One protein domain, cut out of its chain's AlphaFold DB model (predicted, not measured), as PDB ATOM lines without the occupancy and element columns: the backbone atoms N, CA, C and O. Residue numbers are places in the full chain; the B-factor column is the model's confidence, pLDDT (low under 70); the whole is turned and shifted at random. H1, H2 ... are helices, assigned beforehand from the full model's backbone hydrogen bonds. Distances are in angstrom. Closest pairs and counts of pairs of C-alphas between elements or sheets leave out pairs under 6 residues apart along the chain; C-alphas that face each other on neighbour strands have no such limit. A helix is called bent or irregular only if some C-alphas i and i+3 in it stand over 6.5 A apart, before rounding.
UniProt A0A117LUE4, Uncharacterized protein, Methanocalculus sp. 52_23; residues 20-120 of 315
ATOM      1  N   ARG A  20     174.839 284.474 154.535       44.00
ATOM      2  CA  ARG A  20     173.831 283.390 154.526       44.00
ATOM      3  C   ARG A  20     174.379 281.956 154.457       44.00
ATOM      4  O   ARG A  20     173.584 281.031 154.564       44.00
ATOM      5  N   ASN A  21     175.698 281.768 154.357       49.03
ATOM      6  CA  ASN A  21     176.322 280.442 154.172       49.03
ATOM      7  C   ASN A  21     177.143 279.964 155.385       49.03
ATOM      8  O   ASN A  21     177.909 279.003 155.289       49.03
ATOM      9  N   THR A  22     177.021 280.658 156.513       51.94
ATOM     10  CA  THR A  22     177.820 280.440 157.722       51.94
ATOM     11  C   THR A  22     176.899 280.370 158.927       51.94
ATOM     12  O   THR A  22     176.214 281.351 159.219       51.94
ATOM     13  N   ILE A  23     176.863 279.214 159.595       59.75
ATOM     14  CA  ILE A  23     176.145 279.063 160.862       59.75
ATOM     15  C   ILE A  23     177.071 279.517 161.982       59.75
ATOM     16  O   ILE A  23     178.169 278.980 162.161       59.75
ATOM     17  N   GLU A  24     176.612 280.535 162.698       68.25
ATOM     18  CA  GLU A  24     177.257 281.016 163.907       68.25
ATOM     19  C   GLU A  24     176.996 280.029 165.047       68.25
ATOM     20  O   GLU A  24     175.874 279.549 165.210       68.25
ATOM     21  N   ALA A  25     178.039 279.732 165.816       71.25
ATOM     22  CA  ALA A  25     177.933 278.904 167.010       71.25
ATOM     23  C   ALA A  25     177.014 279.568 168.055       71.25
ATOM     24  O   ALA A  25     177.047 280.796 168.209       71.25
ATOM     25  N   THR A  26     176.249 278.783 168.819       80.00
ATOM     26  CA  THR A  26     175.574 279.309 170.022       80.00
ATOM     27  C   THR A  26     176.603 279.758 171.059       80.00
ATOM     28  O   THR A  26     177.773 279.380 170.991       80.00
ATOM     29  N   ASP A  27     176.201 280.559 172.045       82.62
ATOM     30  CA  ASP A  27     177.137 281.016 173.081       82.62
ATOM     31  C   ASP A  27     177.749 279.840 173.870       82.62
ATOM     32  O   ASP A  27     178.940 279.867 174.190       82.62
ATOM     33  N   GLU A  28     176.990 278.761 174.089       84.75
ATOM     34  CA  GLU A  28     177.498 277.520 174.686       84.75
ATOM     35  C   GLU A  28     178.525 276.818 173.784       84.75
ATOM     36  O   GLU A  28     179.585 276.390 174.248       84.75
ATOM     37  N   GLU A  29     178.244 276.715 172.484       84.38
ATOM     38  CA  GLU A  29     179.162 276.111 171.514       84.38
ATOM     39  C   GLU A  29     180.453 276.924 171.383       84.38
ATOM     40  O   GLU A  29     181.544 276.349 171.337       84.38
ATOM     41  N   LYS A  30     180.359 278.261 171.397       86.69
ATOM     42  CA  LYS A  30     181.518 279.166 171.392       86.69
ATOM     43  C   LYS A  30     182.435 278.887 172.580       86.69
ATOM     44  O   LYS A  30     183.654 278.810 172.403       86.69
ATOM     45  N   GLU A  31     181.875 278.689 173.773       87.81
ATOM     46  CA  GLU A  31     182.662 278.363 174.963       87.81
ATOM     47  C   GLU A  31     183.397 277.021 174.807       87.81
ATOM     48  O   GLU A  31     184.589 276.924 175.115       87.81
ATOM     49  N   ILE A  32     182.721 275.995 174.276       88.00
ATOM     50  CA  ILE A  32     183.320 274.676 174.025       88.00
ATOM     51  C   ILE A  32     184.454 274.783 172.998       88.00
ATOM     52  O   ILE A  32     185.545 274.253 173.228       88.00
ATOM     53  N   ILE A  33     184.226 275.495 171.894       89.38
ATOM     54  CA  ILE A  33     185.208 275.693 170.824       89.38
ATOM     55  C   ILE A  33     186.464 276.377 171.366       89.38
ATOM     56  O   ILE A  33     187.571 275.882 171.146       89.38
ATOM     57  N   LEU A  34     186.317 277.477 172.114       90.62
ATOM     58  CA  LEU A  34     187.452 278.209 172.687       90.62
ATOM     59  C   LEU A  34     188.205 277.372 173.727       90.62
ATOM     60  O   LEU A  34     189.438 277.335 173.719       90.62
ATOM     61  N   ARG A  35     187.476 276.654 174.589       92.31
ATOM     62  CA  ARG A  35     188.066 275.742 175.577       92.31
ATOM     63  C   ARG A  35     188.877 274.636 174.903       92.31
ATOM     64  O   ARG A  35     189.974 274.316 175.360       92.31
ATOM     65  N   ASN A  36     188.365 274.066 173.815       93.25
ATOM     66  CA  ASN A  36     189.066 273.031 173.066       93.25
ATOM     67  C   ASN A  36     190.252 273.601 172.279       93.25
ATOM     68  O   ASN A  36     191.310 272.977 172.279       93.25
ATOM     69  N   LEU A  37     190.136 274.800 171.697       93.31
ATOM     70  CA  LEU A  37     191.246 275.468 171.008       93.31
ATOM     71  C   LEU A  37     192.432 275.712 171.945       93.31
ATOM     72  O   LEU A  37     193.574 275.511 171.544       93.31
ATOM     73  N   ALA A  38     192.176 276.085 173.202       92.94
ATOM     74  CA  ALA A  38     193.223 276.316 174.200       92.94
ATOM     75  C   ALA A  38     194.114 275.082 174.462       92.94
ATOM     76  O   ALA A  38     195.221 275.215 174.979       92.94
ATOM     77  N   ARG A  39     193.665 273.877 174.079       94.50
ATOM     78  CA  ARG A  39     194.451 272.634 174.157       94.50
ATOM     79  C   ARG A  39     195.501 272.511 173.049       94.50
ATOM     80  O   ARG A  39     196.361 271.636 173.138       94.50
ATOM     81  N   TYR A  40     195.445 273.373 172.036       95.44
ATOM     82  CA  TYR A  40     196.319 273.381 170.866       95.44
ATOM     83  C   TYR A  40     197.041 274.739 170.761       95.44
ATOM     84  O   TYR A  40     196.575 275.629 170.048       95.44
ATOM     85  N   PRO A  41     198.146 274.947 171.507       95.19
ATOM     86  CA  PRO A  41     198.809 276.247 171.595       95.19
ATOM     87  C   PRO A  41     199.243 276.844 170.253       95.19
ATOM     88  O   PRO A  41     199.083 278.049 170.061       95.19
ATOM     89  N   MET A  42     199.759 276.036 169.318       95.94
ATOM     90  CA  MET A  42     200.179 276.562 168.014       95.94
ATOM     91  C   MET A  42     198.975 277.004 167.193       95.94
ATOM     92  O   MET A  42     198.964 278.134 166.707       95.94
ATOM     93  N   LEU A  43     197.939 276.167 167.095       93.88
ATOM     94  CA  LEU A  43     196.684 276.546 166.439       93.88
ATOM     95  C   LEU A  43     196.078 277.805 167.071       93.88
ATOM     96  O   LEU A  43     195.712 278.740 166.363       93.88
ATOM     97  N   SER A  44     196.030 277.866 168.401       93.62
ATOM     98  CA  SER A  44     195.505 279.015 169.140       93.62
ATOM     99  C   SER A  44     196.276 280.305 168.850       93.62
ATOM    100  O   SER A  44     195.673 281.374 168.797       93.62
ATOM    101  N   SER A  45     197.588 280.213 168.612       93.94
ATOM    102  CA  SER A  45     198.436 281.377 168.329       93.94
ATOM    103  C   SER A  45     198.246 281.976 166.931       93.94
ATOM    104  O   SER A  45     198.555 283.150 166.735       93.94
ATOM    105  N   ILE A  46     197.746 281.195 165.966       92.94
ATOM    106  CA  ILE A  46     197.625 281.625 164.563       92.94
ATOM    107  C   ILE A  46     196.186 281.909 164.137       92.94
ATOM    108  O   ILE A  46     195.964 282.605 163.150       92.94
ATOM    109  N   VAL A  47     195.208 281.366 164.862       88.12
ATOM    110  CA  VAL A  47     193.787 281.498 164.546       88.12
ATOM    111  C   VAL A  47     193.212 282.736 165.227       88.12
ATOM    112  O   VAL A  47     193.254 282.868 166.451       88.12
ATOM    113  N   LEU A  48     192.597 283.625 164.443       80.75
ATOM    114  CA  LEU A  48     191.826 284.739 164.990       80.75
ATOM    115  C   LEU A  48     190.558 284.206 165.670       80.75
ATOM    116  O   LEU A  48     189.621 283.759 165.010       80.75
ATOM    117  N   GLN A  49     190.522 284.277 167.003       76.38
ATOM    118  CA  GLN A  49     189.440 283.711 167.820       76.38
ATOM    119  C   GLN A  49     188.055 284.236 167.422       76.38
ATOM    120  O   GLN A  49     187.113 283.460 167.361       76.38
ATOM    121  N   ASN A  50     187.933 285.518 167.065       69.44
ATOM    122  CA  ASN A  50     186.655 286.093 166.634       69.44
ATOM    123  C   ASN A  50     186.153 285.489 165.312       69.44
ATOM    124  O   ASN A  50     184.951 285.318 165.140       69.44
ATOM    125  N   SER A  51     187.054 285.129 164.393       67.00
ATOM    126  CA  SER A  51     186.714 284.528 163.092       67.00
ATOM    127  C   SER A  51     186.284 283.061 163.215       67.00
ATOM    128  O   SER A  51     185.543 282.559 162.370       67.00
ATOM    129  N   LEU A  52     186.723 282.378 164.276       61.00
ATOM    130  CA  LEU A  52     186.425 280.972 164.554       61.00
ATOM    131  C   LEU A  52     184.954 280.729 164.922       61.00
ATOM    132  O   LEU A  52     184.420 279.658 164.658       61.00
ATOM    133  N   LEU A  53     184.302 281.724 165.523       58.72
ATOM    134  CA  LEU A  53     182.965 281.584 166.110       58.72
ATOM    135  C   LEU A  53     181.829 281.741 165.089       58.72
ATOM    136  O   LEU A  53     180.679 281.424 165.386       58.72
ATOM    137  N   TYR A  54     182.154 282.184 163.871       55.66
ATOM    138  CA  TYR A  54     181.193 282.367 162.780       55.66
ATOM    139  C   TYR A  54     181.007 281.127 161.907       55.66
ATOM    140  O   TYR A  54     180.258 281.177 160.935       55.66
ATOM    141  N   ARG A  55     181.731 280.038 162.179       59.66
ATOM    142  CA  ARG A  55     181.721 278.847 161.332       59.66
ATOM    143  C   ARG A  55     181.888 277.631 162.227       59.66
ATOM    144  O   ARG A  55     182.990 277.375 162.684       59.66
ATOM    145  N   VAL A  56     180.814 276.888 162.489       62.66
ATOM    146  CA  VAL A  56     180.918 275.508 163.011       62.66
ATOM    147  C   VAL A  56     180.945 274.552 161.830       62.66
ATOM    148  O   VAL A  56     181.882 273.773 161.655       62.66
ATOM    149  N   ALA A  57     180.017 274.748 160.906       63.59
ATOM    150  CA  ALA A  57     180.072 274.160 159.587       63.59
ATOM    151  C   ALA A  57     179.685 275.210 158.543       63.59
ATOM    152  O   ALA A  57     179.077 276.240 158.855       63.59
ATOM    153  N   PHE A  58     180.098 274.979 157.308       57.66
ATOM    154  CA  PHE A  58     179.746 275.835 156.187       57.66
ATOM    155  C   PHE A  58     179.128 275.001 155.083       57.66
ATOM    156  O   PHE A  58     179.382 273.799 154.949       57.66
ATOM    157  N   ASP A  59     178.327 275.677 154.268       53.28
ATOM    158  CA  ASP A  59     177.882 275.080 153.029       53.28
ATOM    159  C   ASP A  59     179.032 275.065 152.017       53.28
ATOM    160  O   ASP A  59     179.311 276.053 151.328       53.28
ATOM    161  N   GLN A  60     179.698 273.915 151.927       48.12
ATOM    162  CA  GLN A  60     180.734 273.628 150.933       48.12
ATOM    163  C   GLN A  60     180.215 273.738 149.478       48.12
ATOM    164  O   GLN A  60     181.014 273.813 148.542       48.12
ATOM    165  N   TYR A  61     178.893 273.815 149.282       50.97
ATOM    166  CA  TYR A  61     178.187 273.895 147.999       50.97
ATOM    167  C   TYR A  61     177.655 275.292 147.670       50.97
ATOM    168  O   TYR A  61     177.119 275.496 146.585       50.97
ATOM    169  N   LYS A  62     177.839 276.273 148.567       50.12
ATOM    170  CA  LYS A  62     177.383 277.667 148.395       50.12
ATOM    171  C   LYS A  62     175.876 277.803 148.087       50.12
ATOM    172  O   LYS A  62     175.474 278.797 147.478       50.12
ATOM    173  N   GLY A  63     175.066 276.833 148.500       51.28
ATOM    174  CA  GLY A  63     173.611 276.828 148.407       51.28
ATOM    175  C   GLY A  63     172.946 277.105 149.759       51.28
ATOM    176  O   GLY A  63     173.498 277.777 150.629       51.28
ATOM    177  N   LYS A  64     171.711 276.619 149.921       53.00
ATOM    178  CA  LYS A  64     170.999 276.615 151.202       53.00
ATOM    179  C   LYS A  64     170.826 275.165 151.637       53.00
ATOM    180  O   LYS A  64     170.086 274.429 150.987       53.00
ATOM    181  N   ILE A  65     171.461 274.779 152.738       52.41
ATOM    182  CA  ILE A  65     171.277 273.451 153.329       52.41
ATOM    183  C   ILE A  65     169.910 273.410 154.041       52.41
ATOM    184  O   ILE A  65     169.634 274.302 154.851       52.41
ATOM    185  N   PRO A  66     169.034 272.427 153.760       56.38
ATOM    186  CA  PRO A  66     167.831 272.202 154.559       56.38
ATOM    187  C   PRO A  66     168.208 271.884 156.011       56.38
ATOM    188  O   PRO A  66     169.087 271.062 156.255       56.38
ATOM    189  N   SER A  67     167.552 272.529 156.977       57.22
ATOM    190  CA  SER A  67     167.851 272.395 158.414       57.22
ATOM    191  C   SER A  67     167.835 270.947 158.901       57.22
ATOM    192  O   SER A  67     168.710 270.519 159.643       57.22
ATOM    193  N   GLU A  68     166.859 270.186 158.425       50.75
ATOM    194  CA  GLU A  68     166.615 268.775 158.701       50.75
ATOM    195  C   GLU A  68     167.711 267.844 158.168       50.75
ATOM    196  O   GLU A  68     167.771 266.687 158.563       50.75
ATOM    197  N   ARG A  69     168.570 268.338 157.270       50.38
ATOM    198  CA  ARG A  69     169.628 267.563 156.611       50.38
ATOM    199  C   ARG A  69     171.006 268.191 156.784       50.38
ATOM    200  O   ARG A  69     171.947 267.872 156.061       50.38
ATOM    201  N   PHE A  70     171.123 269.109 157.739       52.56
ATOM    202  CA  PHE A  70     172.342 269.865 157.976       52.56
ATOM    203  C   PHE A  70     173.515 268.970 158.362       52.56
ATOM    204  O   PHE A  70     174.579 269.059 157.753       52.56
ATOM    205  N   GLU A  71     173.291 268.055 159.303       50.03
ATOM    206  CA  GLU A  71     174.297 267.086 159.742       50.03
ATOM    207  C   GLU A  71     174.775 266.182 158.592       50.03
ATOM    208  O   GLU A  71     175.899 265.695 158.627       50.03
ATOM    209  N   GLU A  72     173.959 266.010 157.541       48.03
ATOM    210  CA  GLU A  72     174.259 265.159 156.376       48.03
ATOM    211  C   GLU A  72     175.108 265.818 155.304       48.03
ATOM    212  O   GLU A  72     175.725 265.145 154.479       48.03
ATOM    213  N   VAL A  73     175.106 267.142 155.282       50.19
ATOM    214  CA  VAL A  73     175.536 267.918 154.121       50.19
ATOM    215  C   VAL A  73     176.632 268.918 154.490       50.19
ATOM    216  O   VAL A  73     177.451 269.290 153.644       50.19
ATOM    217  N   ALA A  74     176.675 269.361 155.743       55.03
ATOM    218  CA  ALA A  74     177.581 270.410 156.170       55.03
ATOM    219  C   ALA A  74     179.032 269.910 156.284       55.03
ATOM    220  O   ALA A  74     179.308 268.844 156.830       55.03
ATOM    221  N   GLU A  75     179.983 270.706 155.786       65.44
ATOM    222  CA  GLU A  75     181.401 270.449 156.034       65.44
ATOM    223  C   GLU A  75     181.815 271.142 157.328       65.44
ATOM    224  O   GLU A  75     181.661 272.360 157.481       65.44
ATOM    225  N   PHE A  76     182.369 270.365 158.259       70.75
ATOM    226  CA  PHE A  76     182.904 270.920 159.488       70.75
ATOM    227  C   PHE A  76     184.096 271.826 159.189       70.75
ATOM    228  O   PHE A  76     185.120 271.425 158.632       70.75
ATOM    229  N   SER A  77     183.960 273.074 159.613       77.19
ATOM    230  CA  SER A  77     185.074 274.013 159.696       77.19
ATOM    231  C   SER A  77     186.008 273.639 160.851       77.19
ATOM    232  O   SER A  77     185.703 272.748 161.646       77.19
ATOM    233  N   LEU A  78     187.100 274.388 161.033       85.06
ATOM    234  CA  LEU A  78     187.923 274.262 162.237       85.06
ATOM    235  C   LEU A  78     187.090 274.377 163.533       85.06
ATOM    236  O   LEU A  78     187.333 273.624 164.474       85.06
ATOM    237  N   GLY A  79     186.085 275.260 163.571       82.88
ATOM    238  CA  GLY A  79     185.171 275.384 164.710       82.88
ATOM    239  C   GLY A  79     184.380 274.099 164.965       82.88
ATOM    240  O   GLY A  79     184.296 273.647 166.100       82.88
ATOM    241  N   GLY A  80     183.894 273.445 163.909       78.88
ATOM    242  CA  GLY A  80     183.200 272.155 163.994       78.88
ATOM    243  C   GLY A  80     184.093 271.016 164.475       78.88
ATOM    244  O   GLY A  80     183.720 270.273 165.380       78.88
ATOM    245  N   PHE A  81     185.315 270.932 163.940       82.75
ATOM    246  CA  PHE A  81     186.317 269.980 164.424       82.75
ATOM    247  C   PHE A  81     186.583 270.170 165.920       82.75
ATOM    248  O   PHE A  81     186.630 269.194 166.666       82.75
ATOM    249  N   LEU A  82     186.729 271.416 166.377       87.31
ATOM    250  CA  LEU A  82     186.945 271.727 167.788       87.31
ATOM    251  C   LEU A  82     185.727 271.383 168.645       87.31
ATOM    252  O   LEU A  82     185.909 270.780 169.704       87.31
ATOM    253  N   LEU A  83     184.517 271.713 168.192       82.31
ATOM    254  CA  LEU A  83     183.270 271.449 168.908       82.31
ATOM    255  C   LEU A  83     183.090 269.952 169.196       82.31
ATOM    256  O   LEU A  83     182.853 269.572 170.343       82.31
ATOM    257  N   HIS A  84     183.294 269.109 168.183       76.19
ATOM    258  CA  HIS A  84     183.037 267.667 168.262       76.19
ATOM    259  C   HIS A  84     184.265 266.824 168.658       76.19
ATOM    260  O   HIS A  84     184.153 265.615 168.844       76.19
ATOM    261  N   SER A  85     185.447 267.429 168.837       79.81
ATOM    262  CA  SER A  85     186.701 266.712 169.168       79.81
ATOM    263  C   SER A  85     186.684 265.927 170.488       79.81
ATOM    264  O   SER A  85     187.523 265.049 170.719       79.81
ATOM    265  N   VAL A  86     185.767 266.245 171.402       75.62
ATOM    266  CA  VAL A  86     185.650 265.526 172.677       75.62
ATOM    267  C   VAL A  86     184.978 264.171 172.464       75.62
ATOM    268  O   VAL A  86     185.392 263.189 173.079       75.62
ATOM    269  N   GLN A  87     183.982 264.121 171.581       69.94
ATOM    270  CA  GLN A  87     183.205 262.928 171.264       69.94
ATOM    271  C   GLN A  87     183.879 262.106 170.159       69.94
ATOM    272  O   GLN A  87     183.979 260.887 170.276       69.94
ATOM    273  N   GLU A  88     184.427 262.775 169.143       70.62
ATOM    274  CA  GLU A  88     184.971 262.137 167.946       70.62
ATOM    275  C   GLU A  88     186.499 262.055 167.973       70.62
ATOM    276  O   GLU A  88     187.224 263.054 167.878       70.62
ATOM    277  N   ALA A  89     187.009 260.824 168.085       71.50
ATOM    278  CA  ALA A  89     188.444 260.563 168.138       71.50
ATOM    279  C   ALA A  89     189.176 261.026 166.876       71.50
ATOM    280  O   ALA A  89     190.259 261.597 166.976       71.50
ATOM    281  N   GLU A  90     188.562 260.852 165.707       70.75
ATOM    282  CA  GLU A  90     189.154 261.244 164.432       70.75
ATOM    283  C   GLU A  90     189.423 262.754 164.355       70.75
ATOM    284  O   GLU A  90     190.513 263.176 163.956       70.75
ATOM    285  N   PHE A  91     188.469 263.581 164.796       79.38
ATOM    286  CA  PHE A  91     188.624 265.036 164.792       79.38
ATOM    287  C   PHE A  91     189.733 265.477 165.741       79.38
ATOM    288  O   PHE A  91     190.591 266.282 165.368       79.38
ATOM    289  N   ARG A  92     189.771 264.896 166.943       81.06
ATOM    290  CA  ARG A  92     190.835 265.150 167.919       81.06
ATOM    291  C   ARG A  92     192.208 264.763 167.385       81.06
ATOM    292  O   ARG A  92     193.151 265.547 167.509       81.06
ATOM    293  N   ASP A  93     192.325 263.581 166.793       79.69
ATOM    294  CA  ASP A  93     193.587 263.071 166.266       79.69
ATOM    295  C   ASP A  93     194.052 263.915 165.073       79.69
ATOM    296  O   ASP A  93     195.252 264.150 164.898       79.69
ATOM    297  N   ARG A  94     193.119 264.445 164.269       84.25
ATOM    298  CA  ARG A  94     193.469 265.368 163.186       84.25
ATOM    299  C   ARG A  94     193.966 266.711 163.701       84.25
ATOM    300  O   ARG A  94     195.015 267.164 163.243       84.25
ATOM    301  N   LEU A  95     193.265 267.316 164.658       89.94
ATOM    302  CA  LEU A  95     193.707 268.552 165.305       89.94
ATOM    303  C   LEU A  95     195.097 268.375 165.927       89.94
ATOM    304  O   LEU A  95     195.971 269.216 165.731       89.94
ATOM    305  N   GLN A  96     195.338 267.238 166.586       92.81
ATOM    306  CA  GLN A  96     196.637 266.927 167.177       92.81
ATOM    307  C   GLN A  96     197.745 266.781 166.127       92.81
ATOM    308  O   GLN A  96     198.862 267.248 166.356       92.81
ATOM    309  N   ARG A  97     197.465 266.159 164.972       92.12
ATOM    310  CA  ARG A  97     198.430 266.077 163.863       92.12
ATOM    311  C   ARG A  97     198.797 267.459 163.332       92.12
ATOM    312  O   ARG A  97     199.984 267.754 163.223       92.12
ATOM    313  N   VAL A  98     197.804 268.311 163.070       94.69
ATOM    314  CA  VAL A  98     198.039 269.683 162.590       94.69
ATOM    315  C   VAL A  98     198.846 270.485 163.611       94.69
ATOM    316  O   VAL A  98     199.853 271.084 163.252       94.69
ATOM    317  N   GLU A  99     198.472 270.430 164.889       96.81
ATOM    318  CA  GLU A  99     199.218 271.062 165.983       96.81
ATOM    319  C   GLU A  99     200.688 270.609 166.015       96.81
ATOM    320  O   GLU A  99     201.591 271.429 166.176       96.81
ATOM    321  N   ASN A 100     200.949 269.312 165.839       96.38
ATOM    322  CA  ASN A 100     202.308 268.778 165.828       96.38
ATOM    323  C   ASN A 100     203.105 269.257 164.607       96.38
ATOM    324  O   ASN A 100     204.269 269.622 164.752       96.38
ATOM    325  N   TRP A 101     202.494 269.309 163.421       96.62
ATOM    326  CA  TRP A 101     203.158 269.834 162.227       96.62
ATOM    327  C   TRP A 101     203.444 271.331 162.329       96.62
ATOM    328  O   TRP A 101     204.528 271.759 161.953       96.62
ATOM    329  N   LEU A 102     202.540 272.125 162.907       96.88
ATOM    330  CA  LEU A 102     202.786 273.553 163.142       96.88
ATOM    331  C   LEU A 102     203.966 273.797 164.094       96.88
ATOM    332  O   LEU A 102     204.688 274.776 163.930       96.88
ATOM    333  N   LYS A 103     204.202 272.899 165.064       96.19
ATOM    334  CA  LYS A 103     205.404 272.943 165.920       96.19
ATOM    335  C   LYS A 103     206.683 272.637 165.146       96.19
ATOM    336  O   LYS A 103     207.722 273.214 165.443       96.19
ATOM    337  N   LEU A 104     206.612 271.703 164.198       96.06
ATOM    338  CA  LEU A 104     207.758 271.290 163.387       96.06
ATOM    339  C   LEU A 104     208.101 272.313 162.297       96.06
ATOM    340  O   LEU A 104     209.275 272.473 161.971       96.06
ATOM    341  N   TYR A 105     207.093 273.000 161.762       95.81
ATOM    342  CA  TYR A 105     207.211 273.898 160.615       95.81
ATOM    343  C   TYR A 105     206.739 275.313 160.992       95.81
ATOM    344  O   TYR A 105     205.628 275.714 160.627       95.81
ATOM    345  N   PRO A 106     207.550 276.090 161.737       92.44
ATOM    346  CA  PRO A 106     207.180 277.433 162.190       92.44
ATOM    347  C   PRO A 106     206.876 278.403 161.040       92.44
ATOM    348  O   PRO A 106     206.140 279.368 161.227       92.44
ATOM    349  N   GLU A 107     207.358 278.137 159.826       93.25
ATOM    350  CA  GLU A 107     206.993 278.874 158.618       93.25
ATOM    351  C   GLU A 107     205.484 278.816 158.304       93.25
ATOM    352  O   GLU A 107     204.963 279.712 157.634       93.25
ATOM    353  N   TYR A 108     204.763 277.800 158.786       94.38
ATOM    354  CA  TYR A 108     203.300 277.691 158.730       94.38
ATOM    355  C   TYR A 108     202.591 278.286 159.949       94.38
ATOM    356  O   TYR A 108     201.386 278.525 159.898       94.38
ATOM    357  N   ALA A 109     203.309 278.555 161.038       93.75
ATOM    358  CA  ALA A 109     202.740 279.092 162.267       93.75
ATOM    359  C   ALA A 109     202.559 280.623 162.182       93.75
ATOM    360  O   ALA A 109     203.178 281.385 162.923       93.75
ATOM    361  N   ASN A 110     201.716 281.081 161.254       94.00
ATOM    362  CA  ASN A 110     201.424 282.497 161.043       94.00
ATOM    363  C   ASN A 110     199.927 282.754 160.782       94.00
ATOM    364  O   ASN A 110     199.170 281.841 160.448       94.00
ATOM    365  N   ALA A 111     199.510 284.016 160.916       91.62
ATOM    366  CA  ALA A 111     198.110 284.421 160.786       91.62
ATOM    367  C   ALA A 111     197.514 284.158 159.390       91.62
ATOM    368  O   ALA A 111     196.336 283.833 159.285       91.62
ATOM    369  N   GLU A 112     198.314 284.251 158.322       91.75
ATOM    370  CA  GLU A 112     197.849 283.969 156.957       91.75
ATOM    371  C   GLU A 112     197.418 282.505 156.817       91.75
ATOM    372  O   GLU A 112     196.340 282.209 156.300       91.75
ATOM    373  N   PHE A 113     198.219 281.579 157.346       92.75
ATOM    374  CA  PHE A 113     197.847 280.171 157.359       92.75
ATOM    375  C   PHE A 113     196.698 279.873 158.334       92.75
ATOM    376  O   PHE A 113     195.854 279.023 158.051       92.75
ATOM    377  N   GLY A 114     196.611 280.602 159.449       92.12
ATOM    378  CA  GLY A 114     195.457 280.549 160.350       92.12
ATOM    379  C   GLY A 114     194.138 280.881 159.639       92.12
ATOM    380  O   GLY A 114     193.164 280.139 159.766       92.12
ATOM    381  N   GLU A 115     194.121 281.934 158.819       88.50
ATOM    382  CA  GLU A 115     192.962 282.303 157.993       88.50
ATOM    383  C   GLU A 115     192.651 281.254 156.916       88.50
ATOM    384  O   GLU A 115     191.485 280.905 156.701       88.50
ATOM    385  N   LYS A 116     193.683 280.674 156.285       88.56
ATOM    386  CA  LYS A 116     193.520 279.524 155.384       88.56
ATOM    387  C   LYS A 116     192.793 278.377 156.108       88.56
ATOM    388  O   LYS A 116     191.725 277.962 155.653       88.56
ATOM    389  N   LEU A 117     193.266 277.937 157.278       88.69
ATOM    390  CA  LEU A 117     192.632 276.867 158.072       88.69
ATOM    391  C   LEU A 117     191.180 277.179 158.472       88.69
ATOM    392  O   LEU A 117     190.336 276.284 158.448       88.69
ATOM    393  N   LEU A 118     190.872 278.435 158.804       84.06
ATOM    394  CA  LEU A 118     189.504 278.888 159.086       84.06
ATOM    395  C   LEU A 118     188.591 278.844 157.854       84.06
ATOM    396  O   LEU A 118     187.378 278.656 157.973       84.06
ATOM    397  N   SER A 119     189.156 279.042 156.664       79.50
ATOM    398  CA  SER A 119     188.406 279.001 155.410       79.50
ATOM    399  C   SER A 119     188.137 277.577 154.918       79.50
ATOM    400  O   SER A 119     187.039 277.311 154.435       79.50
ATOM    401  N   ASN A 120     189.107 276.666 155.053       80.38
ATOM    402  CA  ASN A 120     188.963 275.266 154.665       80.38
ATOM    403  C   ASN A 120     189.963 274.371 155.416       80.38
ATOM    404  O   ASN A 120     191.075 274.103 154.955       80.38
TER     405      ASN A 120
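Overview. This is residues 20 to 120 of the 315 residues of an uncharacterized protein of Methanocalculus sp. 52_23 (UniProt A0A117LUE4). A small body of crossed helices, with the short helix H5 in its middle: H1 crosses H5, the longest helix H6 folds back from it as a hairpin, H2 packs on residues 98 to 103 of H6, and H7, apart from H6, packs on H2 about perpendicular to it. At the opposite end of the long axis the chain makes a loose loop with H4, which touches no helix; a short antiparallel pairing of residues 57 to 58 with residues 75 to 76 ties the loop together at its foot. The printed part has 101 residues with seven named helices, H1 to H7 in order along the chain, and no named strand; the class is all helix. It is compact, with a radius of gyration of the C-alphas of 13.4 A, but elongated, spanning 41 by 27 by 23 A.

Arrangement. H1, residues 27 to 37, touches H5, residues 78 to 84, at 78 degrees, about perpendicular; the closest C-alphas are those of Ile 33 and Leu 83, 5.0 A apart. H2, residues 41 to 46, touches residues 98 to 103 of H6, residues 89 to 104; the closest C-alphas are those of Met 42 and Glu 99, 5.9 A apart. H2 also touches H7, residues 111 to 119, at 86 degrees, with the C-alphas of Ile 46 and Ala 111 closest at 4.7 A. H3, residues 49 to 52, is close to but not clearly touching H5, with the C-alphas of Leu 52 and Gly 79 closest at 5.7 A. H4, residues 67 to 73, is apart from H5. H5 and H6 form a helical hairpin, at a steep tilt of 42 degrees, opposite ways; of H6, residues 91 to 95 touch H5, and the C-alphas of Phe 81 and Phe 91 are closest at 5.5 A. H5 and H7 only just touch, with 3 pairs of C-alphas within 8 A, the closest those of Leu 78 and Leu 118 at 5.8 A. H1 and H7 are apart. Every O i to N i+4 pair is within hydrogen-bond range in H1, H2, H5, H6 and H7; H3 is too short for one, and H4 has 1 of 3, beside 3 of 4 O i to N i+3 pairs.

Along the chain. H1, residues 27 to 37, is 15.3 A long and begins at C-alpha 27, (177.137, 281.016, 173.081). H2, residues 41 to 46, is 8.9 A long, and H3, residues 49 to 52, 5.2 A. H4, residues 67 to 73, is 9.9 A long and irregular: C-alphas 68 and 71 are 7.9 A apart. H5, residues 78 to 84, is 10.2 A long. H6, residues 89 to 104, is 22.6 A long and ends at C-alpha 104, (207.758, 271.290, 163.387). H7, residues 111 to 119, is 12.3 A long and ends at C-alpha 119, (188.406, 279.001, 155.410).

Size, cuts and confidence. The two C-alphas farthest apart are those of Glu 68 and Pro 106, 41.6 A. The printed part has no cut. The link from H3 to H4, residues 53 to 66, is long, and that from H6 to H7 is short. The mean pLDDT of the printed part is 77.4; residues 20 to 24, 50 to 75 and 87 are under 70.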